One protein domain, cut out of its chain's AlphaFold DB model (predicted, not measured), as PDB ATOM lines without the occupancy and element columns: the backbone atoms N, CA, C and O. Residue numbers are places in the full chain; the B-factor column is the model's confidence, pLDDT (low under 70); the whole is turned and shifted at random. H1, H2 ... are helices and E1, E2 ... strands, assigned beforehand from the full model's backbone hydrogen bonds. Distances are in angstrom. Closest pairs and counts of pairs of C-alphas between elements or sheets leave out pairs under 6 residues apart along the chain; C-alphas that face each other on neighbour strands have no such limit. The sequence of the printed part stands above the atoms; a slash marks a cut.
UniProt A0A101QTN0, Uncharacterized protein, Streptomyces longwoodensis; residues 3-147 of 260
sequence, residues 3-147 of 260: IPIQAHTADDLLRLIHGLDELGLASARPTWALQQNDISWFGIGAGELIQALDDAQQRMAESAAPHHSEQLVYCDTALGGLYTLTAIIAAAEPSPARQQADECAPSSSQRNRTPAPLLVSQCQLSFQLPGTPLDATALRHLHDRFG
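Overview. This is residues 3 to 147 of the 260 residues of an uncharacterized protein of Streptomyces longwoodensis (UniProt A0A101QTN0). A twisted sheet of five strands forms a wall, with helices H1, H2 and H3 over one face and no named helix over the other. Past the edge strand E5 the last helix, H5, folds back beyond the sheet, while at one end of the model residues 95 to 101, most of them in H4, and residues 103 to 109 stick out as a loose arm. The printed part has 145 residues, with five named helices and five named strands in the order H1 E1 E2 H2 H3 E3 E4 H4 E5 H5, in the class mixed, helices and strands. The sheet runs E2 - E1 - E3 - E4 - E5, all antiparallel. The whole is only just loose, close to compact, with a radius of gyration of the C-alphas of 17.8 A and spans of 64 by 31 by 21 A.

Along the chain. Begin at Ile 3, where residues 3 to 4 make a short pairing with residues 124 to 125. Find C-alpha 10 at (115.804, 122.922, 89.988); from there H1, residues 10 to 22, runs 18.2 A. Next come E1, residues 31 to 36, 17.2 A, and E2, residues 39 to 44, 17.5 A. H2, residues 46 to 54, spans 12.6 A and H3, residues 56 to 62, spans 10.0 A. From C-alpha 69 at (104.320, 120.167, 85.807) E3 runs 28.5 A to residue 78, and E4, residues 81 to 91, runs back over 33.0 A. H4, residues 96 to 103, measures 10.9 A. E5, residues 118 to 128, measures 28.6 A and bends by 65 degrees at residue 121. H5, residues 137 to 146, covers 14.4 A and ends at C-alpha 146, (117.016, 130.247, 101.806).

Arrangement. Look first at the sheet, whose edge strands are E2 and E5. In the hairpin E1 and E2, N 34 and O 41 are 2.8 A apart, within hydrogen-bond range. Between E1 and E3, look at N 33 and O 73, 2.8 A. The hairpin E3 and E4 has N 74 and O 85 at 2.8 A, and E4 and E5 have N 86 and O 124 at 2.8 A. H1, H2 and H3 are on the same face, two layers, helices over one side of a sheet. The closest C-alphas of H1 and E5 are those of Ala 10 and Leu 118, 5.6 A; those of H2 and E1 are Trp 32 and Leu 49, 6.9 A. H3 lies over E3 at a height over the sheet of 8.5 A, and runs slantwise to the strands, at 46 degrees to E3 on the local plane. E2, H2 H3 and E3 form a split strand-helix-strand unit, two strands running the same way with E1 between them, and its crossover is right-handed. H1 and H2 only just touch, with 3 pairs of C-alphas within 8 A, the closest Leu 14 and Ile 50 at 7.0 A; they run opposite ways at a shallow tilt of 8 degrees. With residues 16 to 20 alone, H1 only just touches H5, also with 3 such pairs, the closest Leu 16 and Phe 146 at 7.4 A; they run opposite ways at a shallow tilt of 17 degrees. H5 is not on the sheet, and neither is H4, which is apart from H1, H2, H3 and H5. In H1, H2, H3, H4 and H5 every O i to N i+4 pair is within hydrogen-bond range.

Size, cuts and confidence. Look for the two C-alphas farthest apart at Pro 106 and Pro 133, 64.6 A. Without the stretches that stand free, the body of 131 residues spans 57 by 27 by 21 A. The printed part has no cut, and the link from H4 to E5, 14 residues, is long. The mean pLDDT of the printed part is 80.2; 33 residues are under 70, namely 62 to 67, 93 to 116, 132 to 133 and 147.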
ATOM      1  N   ILE A   3     108.027 126.533 106.513       85.25
ATOM      2  CA  ILE A   3     109.019 127.472 106.030       85.25
ATOM      3  C   ILE A   3     108.828 127.559 104.514       85.25
ATOM      4  O   ILE A   3     109.186 126.617 103.802       85.25
ATOM      5  N   PRO A   4     108.242 128.650 103.993       84.94
ATOM      6  CA  PRO A   4     108.213 128.874 102.557       84.94
ATOM      7  C   PRO A   4     109.642 129.132 102.074       84.94
ATOM      8  O   PRO A   4     110.330 130.002 102.611       84.94
ATOM      9  N   ILE A   5     110.087 128.377 101.072       87.81
ATOM     10  CA  ILE A   5     111.439 128.472 100.520       87.81
ATOM     11  C   ILE A   5     111.378 129.213  99.188       87.81
ATOM     12  O   ILE A   5     110.568 128.901  98.314       87.81
ATOM     13  N   GLN A   6     112.262 130.192  99.010       86.38
ATOM     14  CA  GLN A   6     112.443 130.848  97.721       86.38
ATOM     15  C   GLN A   6     113.326 129.987  96.812       86.38
ATOM     16  O   GLN A   6     114.535 130.186  96.726       86.38
ATOM     17  N   ALA A   7     112.709 129.015  96.141       88.69
ATOM     18  CA  ALA A   7     113.327 128.251  95.062       88.69
ATOM     19  C   ALA A   7     112.582 128.535  93.756       88.69
ATOM     20  O   ALA A   7     111.358 128.407  93.705       88.69
ATOM     21  N   HIS A   8     113.311 128.929  92.711       90.62
ATOM     22  CA  HIS A   8     112.738 129.274  91.405       90.62
ATOM     23  C   HIS A   8     113.177 128.322  90.297       90.62
ATOM     24  O   HIS A   8     112.575 128.301  89.224       90.62
ATOM     25  N   THR A   9     114.213 127.529  90.555       91.44
ATOM     26  CA  THR A   9     114.808 126.591  89.606       91.44
ATOM     27  C   THR A   9     115.105 125.250  90.273       91.44
ATOM     28  O   THR A   9     115.203 125.174  91.501       91.44
ATOM     29  N   ALA A  10     115.295 124.197  89.474       89.31
ATOM     30  CA  ALA A  10     115.804 122.922  89.988       89.31
ATOM     31  C   ALA A  10     117.155 123.096  90.706       89.31
ATOM     32  O   ALA A  10     117.338 122.540  91.782       89.31
ATOM     33  N   ASP A  11     118.050 123.957  90.211       90.62
ATOM     34  CA  ASP A  11     119.326 124.250  90.880       90.62
ATOM     35  C   ASP A  11     119.152 124.853  92.283       90.62
ATOM     36  O   ASP A  11     119.985 124.629  93.164       90.62
ATOM     37  N   ASP A  12     118.100 125.646  92.510       91.88
ATOM     38  CA  ASP A  12     117.793 126.173  93.844       91.88
ATOM     39  C   ASP A  12     117.299 125.058  94.774       91.88
ATOM     40  O   ASP A  12     117.678 125.017  95.945       91.88
ATOM     41  N   LEU A  13     116.502 124.124  94.247       91.62
ATOM     42  CA  LEU A  13     116.031 122.945  94.973       91.62
ATOM     43  C   LEU A  13     117.195 122.009  95.342       91.62
ATOM     44  O   LEU A  13     117.287 121.564  96.483       91.62
ATOM     45  N   LEU A  14     118.126 121.776  94.415       92.06
ATOM     46  CA  LEU A  14     119.353 121.012  94.662       92.06
ATOM     47  C   LEU A  14     120.205 121.674  95.749       92.06
ATOM     48  O   LEU A  14     120.646 121.017  96.692       92.06
ATOM     49  N   ARG A  15     120.386 122.999  95.672       92.81
ATOM     50  CA  ARG A  15     121.084 123.767  96.713       92.81
ATOM     51  C   ARG A  15     120.392 123.676  98.070       92.81
ATOM     52  O   ARG A  15     121.093 123.641  99.079       92.81
ATOM     53  N   LEU A  16     119.059 123.623  98.113       93.12
ATOM     54  CA  LEU A  16     118.308 123.394  99.347       93.12
ATOM     55  C   LEU A  16     118.579 121.998  99.918       93.12
ATOM     56  O   LEU A  16     118.899 121.896 101.098       93.12
ATOM     57  N   ILE A  17     118.499 120.947  99.099       92.56
ATOM     58  CA  ILE A  17     118.739 119.557  99.527       92.56
ATOM     59  C   ILE A  17     120.161 119.398 100.079       92.56
ATOM     60  O   ILE A  17     120.338 118.899 101.189       92.56
ATOM     61  N   HIS A  18     121.171 119.904  99.367       92.69
ATOM     62  CA  HIS A  18     122.548 119.914  99.867       92.69
ATOM     63  C   HIS A  18     122.707 120.771 101.127       92.69
ATOM     64  O   HIS A  18     123.414 120.388 102.052       92.69
ATOM     65  N   GLY A  19     122.024 121.915 101.200       92.44
ATOM     66  CA  GLY A  19     122.041 122.768 102.386       92.44
ATOM     67  C   GLY A  19     121.439 122.095 103.622       92.44
ATOM     68  O   GLY A  19     121.917 122.336 104.727       92.44
ATOM     69  N   LEU A  20     120.416 121.250 103.454       92.50
ATOM     70  CA  LEU A  20     119.854 120.446 104.540       92.50
ATOM     71  C   LEU A  20     120.883 119.432 105.052       92.50
ATOM     72  O   LEU A  20     121.095 119.357 106.258       92.50
ATOM     73  N   ASP A  21     121.574 118.728 104.156       91.94
ATOM     74  CA  ASP A  21     122.649 117.794 104.516       91.94
ATOM     75  C   ASP A  21     123.818 118.494 105.236       91.94
ATOM     76  O   ASP A  21     124.196 118.107 106.342       91.94
ATOM     77  N   GLU A  22     124.307 119.615 104.694       92.25
ATOM     78  CA  GLU A  22     125.376 120.429 105.300       92.25
ATOM     79  C   GLU A  22     125.037 120.910 106.724       92.25
ATOM     80  O   GLU A  22     125.928 121.092 107.556       92.25
ATOM     81  N   LEU A  23     123.752 121.132 107.012       91.44
ATOM     82  CA  LEU A  23     123.261 121.560 108.324       91.44
ATOM     83  C   LEU A  23     122.962 120.387 109.274       91.44
ATOM     84  O   LEU A  23     122.507 120.626 110.395       91.44
ATOM     85  N   GLY A  24     123.198 119.141 108.851       90.19
ATOM     86  CA  GLY A  24     122.839 117.940 109.609       90.19
ATOM     87  C   GLY A  24     121.325 117.746 109.737       90.19
ATOM     88  O   GLY A  24     120.849 117.174 110.719       90.19
ATOM     89  N   LEU A  25     120.567 118.282 108.779       91.06
ATOM     90  CA  LEU A  25     119.110 118.206 108.695       91.06
ATOM     91  C   LEU A  25     118.628 117.197 107.648       91.06
ATOM     92  O   LEU A  25     117.430 117.146 107.426       91.06
ATOM     93  N   ALA A  26     119.511 116.417 107.026       91.00
ATOM     94  CA  ALA A  26     119.135 115.290 106.177       91.00
ATOM     95  C   ALA A  26     119.552 113.975 106.845       91.00
ATOM     96  O   ALA A  26     120.599 113.906 107.499       91.00
ATOM     97  N   SER A  27     118.741 112.930 106.695       88.88
ATOM     98  CA  SER A  27     119.160 111.576 107.050       88.88
ATOM     99  C   SER A  27     119.854 110.903 105.865       88.88
ATOM    100  O   SER A  27     119.852 111.396 104.739       88.88
ATOM    101  N   ALA A  28     120.425 109.723 106.101       81.19
ATOM    102  CA  ALA A  28     121.009 108.925 105.027       81.19
ATOM    103  C   ALA A  28     119.960 108.395 104.029       81.19
ATOM    104  O   ALA A  28     120.323 107.964 102.937       81.19
ATOM    105  N   ARG A  29     118.672 108.363 104.405       83.81
ATOM    106  CA  ARG A  29     117.615 107.676 103.646       83.81
ATOM    107  C   ARG A  29     116.313 108.481 103.590       83.81
ATOM    108  O   ARG A  29     115.274 107.980 104.027       83.81
ATOM    109  N   PRO A  30     116.334 109.703 103.040       88.81
ATOM    110  CA  PRO A  30     115.095 110.368 102.678       88.81
ATOM    111  C   PRO A  30     114.326 109.538 101.655       88.81
ATOM    112  O   PRO A  30     114.916 108.789 100.874       88.81
ATOM    113  N   THR A  31     113.018 109.712 101.605       88.94
ATOM    114  CA  THR A  31     112.177 109.177 100.537       88.94
ATOM    115  C   THR A  31     111.597 110.318  99.732       88.94
ATOM    116  O   THR A  31     111.442 111.436 100.221       88.94
ATOM    117  N   TRP A  32     111.282 110.062  98.473       92.00
ATOM    118  CA  TRP A  32     110.654 111.065  97.632       92.00
ATOM    119  C   TRP A  32     109.689 110.434  96.641       92.00
ATOM    120  O   TRP A  32     109.804 109.260  96.282       92.00
ATOM    121  N   ALA A  33     108.729 111.242  96.215       90.00
ATOM    122  CA  ALA A  33     107.776 110.939  95.173       90.00
ATOM    123  C   ALA A  33     107.682 112.127  94.213       90.00
ATOM    124  O   ALA A  33     107.617 113.280  94.641       90.00
ATOM    125  N   LEU A  34     107.657 111.831  92.920       89.69
ATOM    126  CA  LEU A  34     107.316 112.767  91.859       89.69
ATOM    127  C   LEU A  34     106.027 112.281  91.216       89.69
ATOM    128  O   LEU A  34     105.931 111.114  90.849       89.69
ATOM    129  N   GLN A  35     105.049 113.163  91.066       87.38
ATOM    130  CA  GLN A  35     103.775 112.831  90.444       87.38
ATOM    131  C   GLN A  35     103.512 113.733  89.242       87.38
ATOM    132  O   GLN A  35     103.585 114.958  89.342       87.38
ATOM    133  N   GLN A  36     103.147 113.115  88.120       85.25
ATOM    134  CA  GLN A  36     102.631 113.783  86.931       85.25
ATOM    135  C   GLN A  36     101.380 113.041  86.462       85.25
ATOM    136  O   GLN A  36     101.458 111.907  85.989       85.25
ATOM    137  N   ASN A  37     100.219 113.691  86.559       82.56
ATOM    138  CA  ASN A  37      98.917 113.069  86.289       82.56
ATOM    139  C   ASN A  37      98.729 111.783  87.126       82.56
ATOM    140  O   ASN A  37      98.854 111.817  88.352       82.56
ATOM    141  N   ASP A  38      98.473 110.664  86.445       76.38
ATOM    142  CA  ASP A  38      98.264 109.331  87.015       76.38
ATOM    143  C   ASP A  38      99.567 108.516  87.119       76.38
ATOM    144  O   ASP A  38      99.539 107.333  87.455       76.38
ATOM    145  N   ILE A  39     100.719 109.121  86.803       80.12
ATOM    146  CA  ILE A  39     102.029 108.473  86.887       80.12
ATOM    147  C   ILE A  39     102.776 109.032  88.094       80.12
ATOM    148  O   ILE A  39     102.869 110.244  88.285       80.12
ATOM    149  N   SER A  40     103.307 108.127  88.912       83.81
ATOM    150  CA  SER A  40     104.152 108.463  90.053       83.81
ATOM    151  C   SER A  40     105.478 107.722  89.965       83.81
ATOM    152  O   SER A  40     105.521 106.533  89.645       83.81
ATOM    153  N   TRP A  41     106.551 108.429  90.288       85.50
ATOM    154  CA  TRP A  41     107.890 107.887  90.468       85.50
ATOM    155  C   TRP A  41     108.278 108.034  91.926       85.50
ATOM    156  O   TRP A  41     107.949 109.033  92.559       85.50
ATOM    157  N   PHE A  42     108.986 107.043  92.450       86.50
ATOM    158  CA  PHE A  42     109.392 106.995  93.846       86.50
ATOM    159  C   PHE A  42     110.875 106.680  93.926       86.50
ATOM    160  O   PHE A  42     111.396 105.935  93.093       86.50
ATOM    161  N   GLY A  43     111.528 107.174  94.966       83.12
ATOM    162  CA  GLY A  43     112.899 106.793  95.250       83.12
ATOM    163  C   GLY A  43     113.290 107.013  96.698       83.12
ATOM    164  O   GLY A  43     112.542 107.563  97.512       83.12
ATOM    165  N   ILE A  44     114.485 106.524  97.009       85.00
ATOM    166  CA  ILE A  44     115.118 106.619  98.320       85.00
ATOM    167  C   ILE A  44     116.488 107.254  98.113       85.00
ATOM    168  O   ILE A  44     117.199 106.908  97.175       85.00
ATOM    169  N   GLY A  45     116.864 108.162  99.002       86.12
ATOM    170  CA  GLY A  45     118.126 108.877  98.944       86.12
ATOM    171  C   GLY A  45     118.023 110.181  98.158       86.12
ATOM    172  O   GLY A  45     117.329 110.287  97.146       86.12
ATOM    173  N   ALA A  46     118.754 111.188  98.637       88.50
ATOM    174  CA  ALA A  46     118.845 112.480  97.972       88.50
ATOM    175  C   ALA A  46     119.498 112.347  96.587       88.50
ATOM    176  O   ALA A  46     119.016 112.953  95.642       88.50
ATOM    177  N   GLY A  47     120.530 111.506  96.442       88.56
ATOM    178  CA  GLY A  47     121.208 111.272  95.158       88.56
ATOM    179  C   GLY A  47     120.265 110.788  94.052       88.56
ATOM    180  O   GLY A  47     120.284 111.331  92.952       88.56
ATOM    181  N   GLU A  48     119.382 109.840  94.368       88.62
ATOM    182  CA  GLU A  48     118.386 109.340  93.413       88.62
ATOM    183  C   GLU A  48     117.350 110.409  93.045       88.62
ATOM    184  O   GLU A  48     116.907 110.462  91.900       88.62
ATOM    185  N   LEU A  49     116.992 111.307  93.977       90.81
ATOM    186  CA  LEU A  49     116.139 112.452  93.637       90.81
ATOM    187  C   LEU A  49     116.852 113.392  92.665       90.81
ATOM    188  O   LEU A  49     116.229 113.863  91.722       90.81
ATOM    189  N   ILE A  50     118.135 113.678  92.889       90.75
ATOM    190  CA  ILE A  50     118.923 114.558  92.015       90.75
ATOM    191  C   ILE A  50     118.929 113.994  90.592       90.75
ATOM    192  O   ILE A  50     118.566 114.702  89.657       90.75
ATOM    193  N   GLN A  51     119.227 112.700  90.451       89.75
ATOM    194  CA  GLN A  51     119.174 112.012  89.164       89.75
ATOM    195  C   GLN A  51     117.769 112.076  88.545       89.75
ATOM    196  O   GLN A  51     117.614 112.386  87.365       89.75
ATOM    197  N   ALA A  52     116.718 111.863  89.343       90.00
ATOM    198  CA  ALA A  52     115.353 112.005  88.858       90.00
ATOM    199  C   ALA A  52     115.047 113.443  88.402       90.00
ATOM    200  O   ALA A  52     114.374 113.635  87.394       90.00
ATOM    201  N   LEU A  53     115.527 114.481  89.078       89.25
ATOM    202  CA  LEU A  53     115.328 115.859  88.624       89.25
ATOM    203  C   LEU A  53     116.057 116.133  87.300       89.25
ATOM    204  O   LEU A  53     115.480 116.780  86.424       89.25
ATOM    205  N   ASP A  54     117.259 115.581  87.115       87.50
ATOM    206  CA  ASP A  54     118.005 115.667  85.852       87.50
ATOM    207  C   ASP A  54     117.248 114.985  84.695       87.50
ATOM    208  O   ASP A  54     117.164 115.522  83.587       87.50
ATOM    209  N   ASP A  55     116.596 113.855  84.978       87.12
ATOM    210  CA  ASP A  55     115.826 113.079  83.999       87.12
ATOM    211  C   ASP A  55     114.396 113.614  83.764       87.12
ATOM    212  O   ASP A  55     113.638 113.064  82.956       87.12
ATOM    213  N   ALA A  56     113.987 114.698  84.439       83.50
ATOM    214  CA  ALA A  56     112.605 115.189  84.399       83.50
ATOM    215  C   ALA A  56     112.137 115.583  82.996       83.50
ATOM    216  O   ALA A  56     110.991 115.341  82.627       83.50
ATOM    217  N   GLN A  57     113.024 116.136  82.165       75.69
ATOM    218  CA  GLN A  57     112.651 116.490  80.793       75.69
ATOM    219  C   GLN A  57     112.302 115.278  79.943       75.69
ATOM    220  O   GLN A  57     111.376 115.345  79.134       75.69
ATOM    221  N   GLN A  58     113.040 114.182  80.126       77.69
ATOM    222  CA  GLN A  58     112.766 112.945  79.417       77.69
ATOM    223  C   GLN A  58     111.409 112.386  79.853       77.69
ATOM    224  O   GLN A  58     110.569 112.102  79.001       77.69
ATOM    225  N   ARG A  59     111.141 112.339  81.165       81.50
ATOM    226  CA  ARG A  59     109.844 111.881  81.692       81.50
ATOM    227  C   ARG A  59     108.668 112.716  81.196       81.50
ATOM    228  O   ARG A  59     107.681 112.165  80.711       81.50
ATOM    229  N   MET A  60     108.789 114.041  81.252       74.56
ATOM    230  CA  MET A  60     107.733 114.948  80.801       74.56
ATOM    231  C   MET A  60     107.449 114.813  79.296       74.56
ATOM    232  O   MET A  60     106.312 115.033  78.877       74.56
ATOM    233  N   ALA A  61     108.452 114.449  78.488       70.06
ATOM    234  CA  ALA A  61     108.313 114.238  77.045       70.06
ATOM    235  C   ALA A  61     107.691 112.878  76.676       70.06
ATOM    236  O   ALA A  61     107.058 112.764  75.627       70.06
ATOM    237  N   GLU A  62     107.856 111.857  77.520       69.25
ATOM    238  CA  GLU A  62     107.309 110.509  77.309       69.25
ATOM    239  C   GLU A  62     105.818 110.393  77.698       69.25
ATOM    240  O   GLU A  62     105.163 109.401  77.373       69.25
ATOM    241  N   SER A  63     105.250 111.416  78.346       61.91
ATOM    242  CA  SER A  63     103.846 111.432  78.769       61.91
ATOM    243  C   SER A  63     102.873 111.668  77.604       61.91
ATOM    244  O   SER A  63     102.981 112.634  76.849       61.91
ATOM    245  N   ALA A  64     101.852 110.809  77.498       51.31
ATOM    246  CA  ALA A  64     100.821 110.853  76.454       51.31
ATOM    247  C   ALA A  64      99.925 112.112  76.502       51.31
ATOM    248  O   ALA A  64      99.275 112.447  75.510       51.31
ATOM    249  N   ALA A  65      99.893 112.805  77.644       55.03
ATOM    250  CA  ALA A  65      99.211 114.078  77.851       55.03
ATOM    251  C   ALA A  65     100.115 114.973  78.721       55.03
ATOM    252  O   ALA A  65     100.019 114.929  79.953       55.03
ATOM    253  N   PRO A  66     101.042 115.738  78.112       56.19
ATOM    254  CA  PRO A  66     102.055 116.480  78.846       56.19
ATOM    255  C   PRO A  66     101.406 117.648  79.589       56.19
ATOM    256  O   PRO A  66     101.277 118.756  79.079       56.19
ATOM    257  N   HIS A  67     101.009 117.408  80.834       58.59
ATOM    258  CA  HIS A  67     100.943 118.477  81.813       58.59
ATOM    259  C   HIS A  67     102.392 118.812  82.151       58.59
ATOM    260  O   HIS A  67     103.131 117.949  82.617       58.59
ATOM    261  N   HIS A  68     102.827 120.031  81.847       72.56
ATOM    262  CA  HIS A  68     104.231 120.442  81.957       72.56
ATOM    263  C   HIS A  68     104.719 120.608  83.402       72.56
ATOM    264  O   HIS A  68     105.721 121.284  83.608       72.56
ATOM    265  N   SER A  69     104.015 120.042  84.386       84.38
ATOM    266  CA  SER A  69     104.320 120.167  85.807       84.38
ATOM    267  C   SER A  69     104.311 118.819  86.524       84.38
ATOM    268  O   SER A  69     103.359 118.054  86.391       84.38
ATOM    269  N   GLU A  70     105.338 118.589  87.333       89.56
ATOM    270  CA  GLU A  70     105.477 117.508  88.305       89.56
ATOM    271  C   GLU A  70     105.293 118.073  89.725       89.56
ATOM    272  O   GLU A  70     105.775 119.165  90.045       89.56
ATOM    273  N   GLN A  71     104.616 117.323  90.593       91.44
ATOM    274  CA  GLN A  71     104.581 117.592  92.028       91.44
ATOM    275  C   GLN A  71     105.628 116.728  92.732       91.44
ATOM    276  O   GLN A  71     105.574 115.503  92.652       91.44
ATOM    277  N   LEU A  72     106.557 117.365  93.439       92.81
ATOM    278  CA  LEU A  72     107.541 116.722  94.301       92.81
ATOM    279  C   LEU A  72     107.040 116.685  95.742       92.81
ATOM    280  O   LEU A  72     106.624 117.706  96.295       92.81
ATOM    281  N   VAL A  73     107.191 115.524  96.366       92.44
ATOM    282  CA  VAL A  73     107.161 115.342  97.814       92.44
ATOM    283  C   VAL A  73     108.451 114.644  98.213       92.44
ATOM    284  O   VAL A  73     108.692 113.517  97.807       92.44
ATOM    285  N   TYR A  74     109.277 115.295  99.017       91.94
ATOM    286  CA  TYR A  74     110.454 114.714  99.655       91.94
ATOM    287  C   TYR A  74     110.184 114.635 101.154       91.94
ATOM    288  O   TYR A  74     109.678 115.590 101.736       91.94
ATOM    289  N   CYS A  75     110.491 113.513 101.786       91.62
ATOM    290  CA  CYS A  75     110.250 113.265 103.198       91.62
ATOM    291  C   CYS A  75     111.513 112.720 103.852       91.62
ATOM    292  O   CYS A  75     112.164 111.821 103.323       91.62
ATOM    293  N   ASP A  76     111.838 113.232 105.031       91.00
ATOM    294  CA  ASP A  76     113.031 112.815 105.753       91.00
ATOM    295  C   ASP A  76     112.874 113.036 107.264       91.00
ATOM    296  O   ASP A  76     111.863 113.560 107.739       91.00
ATOM    297  N   THR A  77     113.865 112.603 108.037       88.38
ATOM    298  CA  THR A  77     113.916 112.725 109.490       88.38
ATOM    299  C   THR A  77     115.097 113.579 109.925       88.38
ATOM    300  O   THR A  77     116.219 113.411 109.460       88.38
ATOM    301  N   ALA A  78     114.839 114.505 110.843       88.38
ATOM    302  CA  ALA A  78     115.849 115.389 111.408       88.38
ATOM    303  C   ALA A  78     115.404 115.883 112.782       88.38
ATOM    304  O   ALA A  78     114.209 116.004 113.053       88.38
ATOM    305  N   LEU A  79     116.367 116.190 113.657       85.44
ATOM    306  CA  LEU A  79     116.104 116.756 114.988       85.44
ATOM    307  C   LEU A  79     115.116 115.917 115.834       85.44
ATOM    308  O   LEU A  79     114.329 116.455 116.612       85.44
ATOM    309  N   GLY A  80     115.127 114.590 115.655       81.12
ATOM    310  CA  GLY A  80     114.208 113.664 116.330       81.12
ATOM    311  C   GLY A  80     112.754 113.732 115.845       81.12
ATOM    312  O   GLY A  80     111.875 113.158 116.483       81.12
ATOM    313  N   GLY A  81     112.495 114.443 114.749       84.56
ATOM    314  CA  GLY A  81     111.203 114.539 114.083       84.56
ATOM    315  C   GLY A  81     111.297 114.178 112.603       84.56
ATOM    316  O   GLY A  81     112.277 113.581 112.154       84.56
ATOM    317  N   LEU A  82     110.277 114.569 111.846       88.06
ATOM    318  CA  LEU A  82     110.232 114.435 110.390       88.06
ATOM    319  C   LEU A  82     110.023 115.787 109.732       88.06
ATOM    320  O   LEU A  82     109.509 116.721 110.352       88.06
ATOM    321  N   TYR A  83     110.390 115.887 108.467       89.56
ATOM    322  CA  TYR A  83     110.007 117.013 107.643       89.56
ATOM    323  C   TYR A  83     109.659 116.574 106.232       89.56
ATOM    324  O   TYR A  83     110.141 115.554 105.739       89.56
ATOM    325  N   THR A  84     108.829 117.382 105.587       92.06
ATOM    326  CA  THR A  84     108.515 117.266 104.172       92.06
ATOM    327  C   THR A  84     108.994 118.502 103.431       92.06
ATOM    328  O   THR A  84     108.939 119.614 103.949       92.06
ATOM    329  N   LEU A  85     109.465 118.301 102.211       92.62
ATOM    330  CA  LEU A  85     109.723 119.332 101.224       92.62
ATOM    331  C   LEU A  85     108.772 119.083 100.058       92.62
ATOM    332  O   LEU A  85     108.848 118.046  99.401       92.62
ATOM    333  N   THR A  86     107.865 120.018  99.818       93.75
ATOM    334  CA  THR A  86     106.901 119.958  98.721       93.75
ATOM    335  C   THR A  86     107.253 120.995  97.674       93.75
ATOM    336  O   THR A  86     107.589 122.132  98.012       93.75
ATOM    337  N   ALA A  87     107.205 120.612  96.398       93.19
ATOM    338  CA  ALA A  87     107.442 121.556  95.316       93.19
ATOM    339  C   ALA A  87     106.614 121.269  94.061       93.19
ATOM    340  O   ALA A  87     106.280 120.124  93.776       93.19
ATOM    341  N   ILE A  88     106.325 122.318  93.289       91.94
ATOM    342  CA  ILE A  88     105.786 122.195  91.926       91.94
ATOM    343  C   ILE A  88     106.887 122.567  90.945       91.94
ATOM    344  O   ILE A  88     107.329 123.721  90.915       91.94
ATOM    345  N   ILE A  89     107.293 121.592  90.140       91.69
ATOM    346  CA  ILE A  89     108.365 121.693  89.155       91.69
ATOM    347  C   ILE A  89     107.725 121.709  87.777       91.69
ATOM    348  O   ILE A  89     106.899 120.856  87.486       91.69
ATOM    349  N   ALA A  90     108.094 122.647  86.916       88.06
ATOM    350  CA  ALA A  90     107.566 122.725  85.566       88.06
ATOM    351  C   ALA A  90     108.663 122.960  84.533       88.06
ATOM    352  O   ALA A  90     109.641 123.663  84.792       88.06
ATOM    353  N   ALA A  91     108.490 122.416  83.333       82.25
ATOM    354  CA  ALA A  91     109.336 122.792  82.209       82.25
ATOM    355  C   ALA A  91     109.088 124.266  81.851       82.25
ATOM    356  O   ALA A  91     107.939 124.692  81.712       82.25
ATOM    357  N   ALA A  92     110.154 125.053  81.680       73.50
ATOM    358  CA  ALA A  92     110.011 126.404  81.150       73.50
ATOM    359  C   ALA A  92     109.379 126.353  79.751       73.50
ATOM    360  O   ALA A  92     109.882 125.650  78.868       73.50
ATOM    361  N   GLU A  93     108.314 127.128  79.529       64.69
ATOM    362  CA  GLU A  93     107.739 127.247  78.191       64.69
ATOM    363  C   GLU A  93     108.803 127.771  77.209       64.69
ATOM    364  O   GLU A  93     109.534 128.728  77.512       64.69
ATOM    365  N   PRO A  94     108.933 127.165  76.017       58.09
ATOM    366  CA  PRO A  94     109.846 127.671  75.010       58.09
ATOM    367  C   PRO A  94     109.383 129.065  74.578       58.09
ATOM    368  O   PRO A  94     108.304 129.231  74.018       58.09
ATOM    369  N   SER A  95     110.218 130.079  74.817       52.62
ATOM    370  CA  SER A  95     109.948 131.437  74.338       52.62
ATOM    371  C   SER A  95     109.664 131.445  72.825       52.62
ATOM    372  O   SER A  95     110.368 130.755  72.079       52.62
ATOM    373  N   PRO A  96     108.736 132.286  72.331       55.69
ATOM    374  CA  PRO A  96     108.384 132.360  70.907       55.69
ATOM    375  C   PRO A  96     109.581 132.719  70.004       55.69
ATOM    376  O   PRO A  96     109.676 132.252  68.872       55.69
ATOM    377  N   ALA A  97     110.566 133.460  70.525       55.97
ATOM    378  CA  ALA A  97     111.832 133.726  69.831       55.97
ATOM    379  C   ALA A  97     112.699 132.463  69.634       55.97
ATOM    380  O   ALA A  97     113.434 132.351  68.656       55.97
ATOM    381  N   ARG A  98     112.604 131.497  70.557       55.62
ATOM    382  CA  ARG A  98     113.306 130.207  70.506       55.62
ATOM    383  C   ARG A  98     112.618 129.250  69.528       55.62
ATOM    384  O   ARG A  98     113.308 128.538  68.810       55.62
ATOM    385  N   GLN A  99     111.287 129.314  69.431       55.97
ATOM    386  CA  GLN A  99     110.502 128.583  68.429       55.97
ATOM    387  C   GLN A  99     110.829 129.044  66.996       55.97
ATOM    388  O   GLN A  99     111.107 128.211  66.139       55.97
ATOM    389  N   GLN A 100     110.910 130.359  66.746       53.00
ATOM    390  CA  GLN A 100     111.301 130.891  65.428       53.00
ATOM    391  C   GLN A 100     112.755 130.576  65.043       53.00
ATOM    392  O   GLN A 100     113.044 130.309  63.876       53.00
ATOM    393  N   ALA A 101     113.681 130.595  66.005       56.66
ATOM    394  CA  ALA A 101     115.068 130.202  65.761       56.66
ATOM    395  C   ALA A 101     115.197 128.698  65.448       56.66
ATOM    396  O   ALA A 101     116.026 128.311  64.624       56.66
ATOM    397  N   ASP A 102     114.356 127.866  66.068       53.12
ATOM    398  CA  ASP A 102     114.326 126.417  65.871       53.12
ATOM    399  C   ASP A 102     113.736 125.991  64.521       53.12
ATOM    400  O   ASP A 102     114.194 125.000  63.955       53.12
ATOM    401  N   GLU A 103     112.778 126.741  63.969       56.66
ATOM    402  CA  GLU A 103     112.243 126.499  62.619       56.66
ATOM    403  C   GLU A 103     113.256 126.823  61.508       56.66
ATOM    404  O   GLU A 103     113.176 126.280  60.408       56.66
ATOM    405  N   CYS A 104     114.234 127.688  61.793       54.75
ATOM    406  CA  CYS A 104     115.242 128.140  60.833       54.75
ATOM    407  C   CYS A 104     116.588 127.389  60.941       54.75
ATOM    408  O   CYS A 104     117.492 127.643  60.140       54.75
ATOM    409  N   ALA A 105     116.752 126.477  61.906       56.22
ATOM    410  CA  ALA A 105     118.002 125.750  62.133       56.22
ATOM    411  C   ALA A 105     118.107 124.475  61.260       56.22
ATOM    412  O   ALA A 105     117.158 123.695  61.183       56.22
ATOM    413  N   PRO A 106     119.263 124.194  60.621       56.22
ATOM    414  CA  PRO A 106     119.460 122.959  59.865       56.22
ATOM    415  C   PRO A 106     119.420 121.734  60.791       56.22
ATOM    416  O   PRO A 106     120.026 121.729  61.866       56.22
ATOM    417  N   SER A 107     118.765 120.661  60.341       55.00
ATOM    418  CA  SER A 107     118.467 119.422  61.086       55.00
ATOM    419  C   SER A 107     119.682 118.688  61.685       55.00
ATOM    420  O   SER A 107     119.527 117.823  62.545       55.00
ATOM    421  N   SER A 108     120.908 119.046  61.298       53.06
ATOM    422  CA  SER A 108     122.151 118.530  61.889       53.06
ATOM    423  C   SER A 108     122.554 119.202  63.212       53.06
ATOM    424  O   SER A 108     123.378 118.653  63.938       53.06
ATOM    425  N   SER A 109     121.973 120.358  63.553       49.97
ATOM    426  CA  SER A 109     122.314 121.153  64.749       49.97
ATOM    427  C   SER A 109     121.413 120.893  65.969       49.97
ATOM    428  O   SER A 109     121.677 121.390  67.061       49.97
ATOM    429  N   GLN A 110     120.398 120.036  65.826       50.84
ATOM    430  CA  GLN A 110     119.446 119.686  66.891       50.84
ATOM    431  C   GLN A 110     120.013 118.774  67.995       50.84
ATOM    432  O   GLN A 110     119.390 118.649  69.044       50.84
ATOM    433  N   ARG A 111     121.186 118.150  67.798       45.84
ATOM    434  CA  ARG A 111     121.739 117.139  68.727       45.84
ATOM    435  C   ARG A 111     122.443 117.687  69.976       45.84
ATOM    436  O   ARG A 111     122.696 116.907  70.879       45.84
ATOM    437  N   ASN A 112     122.723 118.990  70.049       44.06
ATOM    438  CA  ASN A 112     123.366 119.637  71.206       44.06
ATOM    439  C   ASN A 112     122.463 120.723  71.814       44.06
ATOM    440  O   ASN A 112     122.906 121.842  72.079       44.06
ATOM    441  N   ARG A 113     121.168 120.438  71.988       55.56
ATOM    442  CA  ARG A 113     120.274 121.362  72.693       55.56
ATOM    443  C   ARG A 113     120.483 121.212  74.192       55.56
ATOM    444  O   ARG A 113     120.257 120.142  74.743       55.56
ATOM    445  N   THR A 114     120.893 122.295  74.843       57.16
ATOM    446  CA  THR A 114     120.837 122.376  76.300       57.16
ATOM    447  C   THR A 114     119.368 122.270  76.722       57.16
ATOM    448  O   THR A 114     118.552 123.035  76.182       57.16
ATOM    449  N   PRO A 115     119.025 121.344  77.631       64.19
ATOM    450  CA  PRO A 115     117.665 121.187  78.131       64.19
ATOM    451  C   PRO A 115     117.123 122.526  78.654       64.19
ATOM    452  O   PRO A 115     117.869 123.350  79.190       64.19
ATOM    453  N   ALA A 116     115.831 122.799  78.438       69.50
ATOM    454  CA  ALA A 116     115.206 123.996  79.008       69.50
ATOM    455  C   ALA A 116     115.300 123.942  80.549       69.50
ATOM    456  O   ALA A 116     115.207 122.855  81.111       69.50
ATOM    457  N   PRO A 117     115.491 125.062  81.258       80.31
ATOM    458  CA  PRO A 117     115.551 125.011  82.712       80.31
ATOM    459  C   PRO A 117     114.200 124.566  83.288       80.31
ATOM    460  O   PRO A 117     113.140 124.956  82.788       80.31
ATOM    461  N   LEU A 118     114.244 123.763  84.349       87.44
ATOM    462  CA  LEU A 118     113.075 123.456  85.167       87.44
ATOM    463  C   LEU A 118     112.826 124.621  86.125       87.44
ATOM    464  O   LEU A 118     113.732 125.054  86.842       87.44
ATOM    465  N   LEU A 119     111.598 125.124  86.119       90.94
ATOM    466  CA  LEU A 119     111.125 126.188  86.990       90.94
ATOM    467  C   LEU A 119     110.418 125.592  88.203       90.94
ATOM    468  O   LEU A 119     109.689 124.613  88.084       90.94
ATOM    469  N   VAL A 120     110.592 126.220  89.360       91.38
ATOM    470  CA  VAL A 120     109.909 125.860  90.605       91.38
ATOM    471  C   VAL A 120     108.974 127.005  90.978       91.38
ATOM    472  O   VAL A 120     109.406 128.152  91.087       91.38
ATOM    473  N   SER A 121     107.676 126.720  91.109       87.88
ATOM    474  CA  SER A 121     106.651 127.759  91.345       87.88
ATOM    475  C   SER A 121     106.074 127.759  92.762       87.88
ATOM    476  O   SER A 121     105.494 128.754  93.191       87.88
ATOM    477  N   GLN A 122     106.273 126.676  93.510       87.88
ATOM    478  CA  GLN A 122     105.920 126.540  94.921       87.88
ATOM    479  C   GLN A 122     106.974 125.645  95.559       87.88
ATOM    480  O   GLN A 122     107.308 124.619  94.974       87.88
ATOM    481  N   CYS A 123     107.523 126.046  96.702       90.94
ATOM    482  CA  CYS A 123     108.505 125.264  97.445       90.94
ATOM    483  C   CYS A 123     108.294 125.513  98.939       90.94
ATOM    484  O   CYS A 123     108.417 126.648  99.413       90.94
ATOM    485  N   GLN A 124     107.921 124.474  99.674       90.75
ATOM    486  CA  GLN A 124     107.596 124.572 101.089       90.75
ATOM    487  C   GLN A 124     108.277 123.458 101.862       90.75
ATOM    488  O   GLN A 124     108.219 122.293 101.486       90.75
ATOM    489  N   LEU A 125     108.887 123.831 102.979       90.19
ATOM    490  CA  LEU A 125     109.491 122.904 103.913       90.19
ATOM    491  C   LEU A 125     108.661 122.877 105.197       90.19
ATOM    492  O   LEU A 125     108.500 123.904 105.852       90.19
ATOM    493  N   SER A 126     108.128 121.721 105.574       88.62
ATOM    494  CA  SER A 126     107.308 121.552 106.771       88.62
ATOM    495  C   SER A 126     107.943 120.562 107.738       88.62
ATOM    496  O   SER A 126     108.057 119.383 107.437       88.62
ATOM    497  N   PHE A 127     108.284 121.021 108.939       86.50
ATOM    498  CA  PHE A 127     108.813 120.200 110.026       86.50
ATOM    499  C   PHE A 127     107.740 119.811 111.040       86.50
ATOM    500  O   PHE A 127     106.956 120.647 111.506       86.50
ATOM    501  N   GLN A 128     107.811 118.571 111.499       85.75
ATOM    502  CA  GLN A 128     107.095 118.048 112.646       85.75
ATOM    503  C   GLN A 128     108.111 117.563 113.685       85.75
ATOM    504  O   GLN A 128     108.806 116.571 113.486       85.75
ATOM    505  N   LEU A 129     108.228 118.304 114.786       84.81
ATOM    506  CA  LEU A 129     109.320 118.172 115.754       84.81
ATOM    507  C   LEU A 129     108.789 117.619 117.085       84.81
ATOM    508  O   LEU A 129     107.652 117.927 117.446       84.81
ATOM    509  N   PRO A 130     109.594 116.854 117.844       75.25
ATOM    510  CA  PRO A 130     109.149 116.148 119.052       75.25
ATOM    511  C   PRO A 130     108.838 117.059 120.258       75.25
ATOM    512  O   PRO A 130     108.452 116.563 121.314       75.25
ATOM    513  N   GLY A 131     108.980 118.383 120.124       72.00
ATOM    514  CA  GLY A 131     108.740 119.369 121.183       72.00
ATOM    515  C   GLY A 131     110.019 120.066 121.655       72.00
ATOM    516  O   GLY A 131     111.042 120.032 120.978       72.00
ATOM    517  N   THR A 132     109.955 120.748 122.804       63.75
ATOM    518  CA  THR A 132     111.099 121.461 123.406       63.75
ATOM    519  C   THR A 132     111.707 120.651 124.558       63.75
ATOM    520  O   THR A 132     110.966 119.954 125.254       63.75
ATOM    521  N   PRO A 133     113.031 120.741 124.803       62.62
ATOM    522  CA  PRO A 133     113.993 121.664 124.195       62.62
ATOM    523  C   PRO A 133     114.508 121.201 122.822       62.62
ATOM    524  O   PRO A 133     114.907 120.055 122.648       62.62
ATOM    525  N   LEU A 134     114.535 122.132 121.868       78.06
ATOM    526  CA  LEU A 134     115.053 121.944 120.515       78.06
ATOM    527  C   LEU A 134     116.174 122.955 120.271       78.06
ATOM    528  O   LEU A 134     115.978 124.151 120.502       78.06
ATOM    529  N   ASP A 135     117.321 122.499 119.769       81.75
ATOM    530  CA  ASP A 135     118.330 123.410 119.229       81.75
ATOM    531  C   ASP A 135     117.859 123.949 117.871       81.75
ATOM    532  O   ASP A 135     117.827 123.242 116.866       81.75
ATOM    533  N   ALA A 136     117.465 125.223 117.848       82.81
ATOM    534  CA  ALA A 136     116.962 125.889 116.652       82.81
ATOM    535  C   ALA A 136     118.074 126.488 115.767       82.81
ATOM    536  O   ALA A 136     117.758 127.191 114.806       82.81
ATOM    537  N   THR A 137     119.358 126.262 116.073       87.38
ATOM    538  CA  THR A 137     120.484 126.874 115.343       87.38
ATOM    539  C   THR A 137     120.486 126.481 113.866       87.38
ATOM    540  O   THR A 137     120.527 127.356 113.002       87.38
ATOM    541  N   ALA A 138     120.348 125.186 113.562       86.56
ATOM    542  CA  ALA A 138     120.295 124.697 112.183       86.56
ATOM    543  C   ALA A 138     119.085 125.264 111.416       86.56
ATOM    544  O   ALA A 138     119.221 125.707 110.278       86.56
ATOM    545  N   LEU A 139     117.919 125.349 112.069       86.00
ATOM    546  CA  LEU A 139     116.704 125.926 111.481       86.00
ATOM    547  C   LEU A 139     116.850 127.427 111.197       86.00
ATOM    548  O   LEU A 139     116.331 127.921 110.198       86.00
ATOM    549  N   ARG A 140     117.582 128.156 112.047       85.44
ATOM    550  CA  ARG A 140     117.876 129.578 111.834       85.44
ATOM    551  C   ARG A 140     118.817 129.786 110.653       85.44
ATOM    552  O   ARG A 140     118.532 130.616 109.802       85.44
ATOM    553  N   HIS A 141     119.885 128.996 110.555       88.88
ATOM    554  CA  HIS A 141     120.782 129.056 109.397       88.88
ATOM    555  C   HIS A 141     120.066 128.706 108.092       88.88
ATOM    556  O   HIS A 141     120.305 129.347 107.072       88.88
ATOM    557  N   LEU A 142     119.163 127.724 108.127       87.56
ATOM    558  CA  LEU A 142     118.332 127.373 106.982       87.56
ATOM    559  C   LEU A 142     117.448 128.552 106.551       87.56
ATOM    560  O   LEU A 142     117.430 128.917 105.377       87.56
ATOM    561  N   HIS A 143     116.763 129.173 107.513       84.19
ATOM    562  CA  HIS A 143     115.940 130.357 107.290       84.19
ATOM    563  C   HIS A 143     116.740 131.506 106.660       84.19
ATOM    564  O   HIS A 143     116.314 132.078 105.656       84.19
ATOM    565  N   ASP A 144     117.912 131.811 107.218       85.50
ATOM    566  CA  ASP A 144     118.764 132.912 106.766       85.50
ATOM    567  C   ASP A 144     119.345 132.657 105.366       85.50
ATOM    568  O   ASP A 144     119.487 133.589 104.575       85.50
ATOM    569  N   ARG A 145     119.655 131.395 105.034       87.56
ATOM    570  CA  ARG A 145     120.251 131.011 103.746       87.56
ATOM    571  C   ARG A 145     119.243 130.959 102.600       87.56
ATOM    572  O   ARG A 145     119.597 131.337 101.487       87.56
ATOM    573  N   PHE A 146     118.023 130.488 102.853       83.44
ATOM    574  CA  PHE A 146     117.016 130.247 101.806       83.44
ATOM    575  C   PHE A 146     115.839 131.232 101.835       83.44
ATOM    576  O   PHE A 146     114.870 131.070 101.092       83.44
ATOM    577  N   GLY A 147     115.952 132.280 102.657       68.06
ATOM    578  CA  GLY A 147     115.126 133.476 102.557       68.06
ATOM    579  C   GLY A 147     113.652 133.225 102.837       68.06
ATOM    580  O   GLY A 147     112.804 133.644 102.044       68.06
TER     581      GLY A 147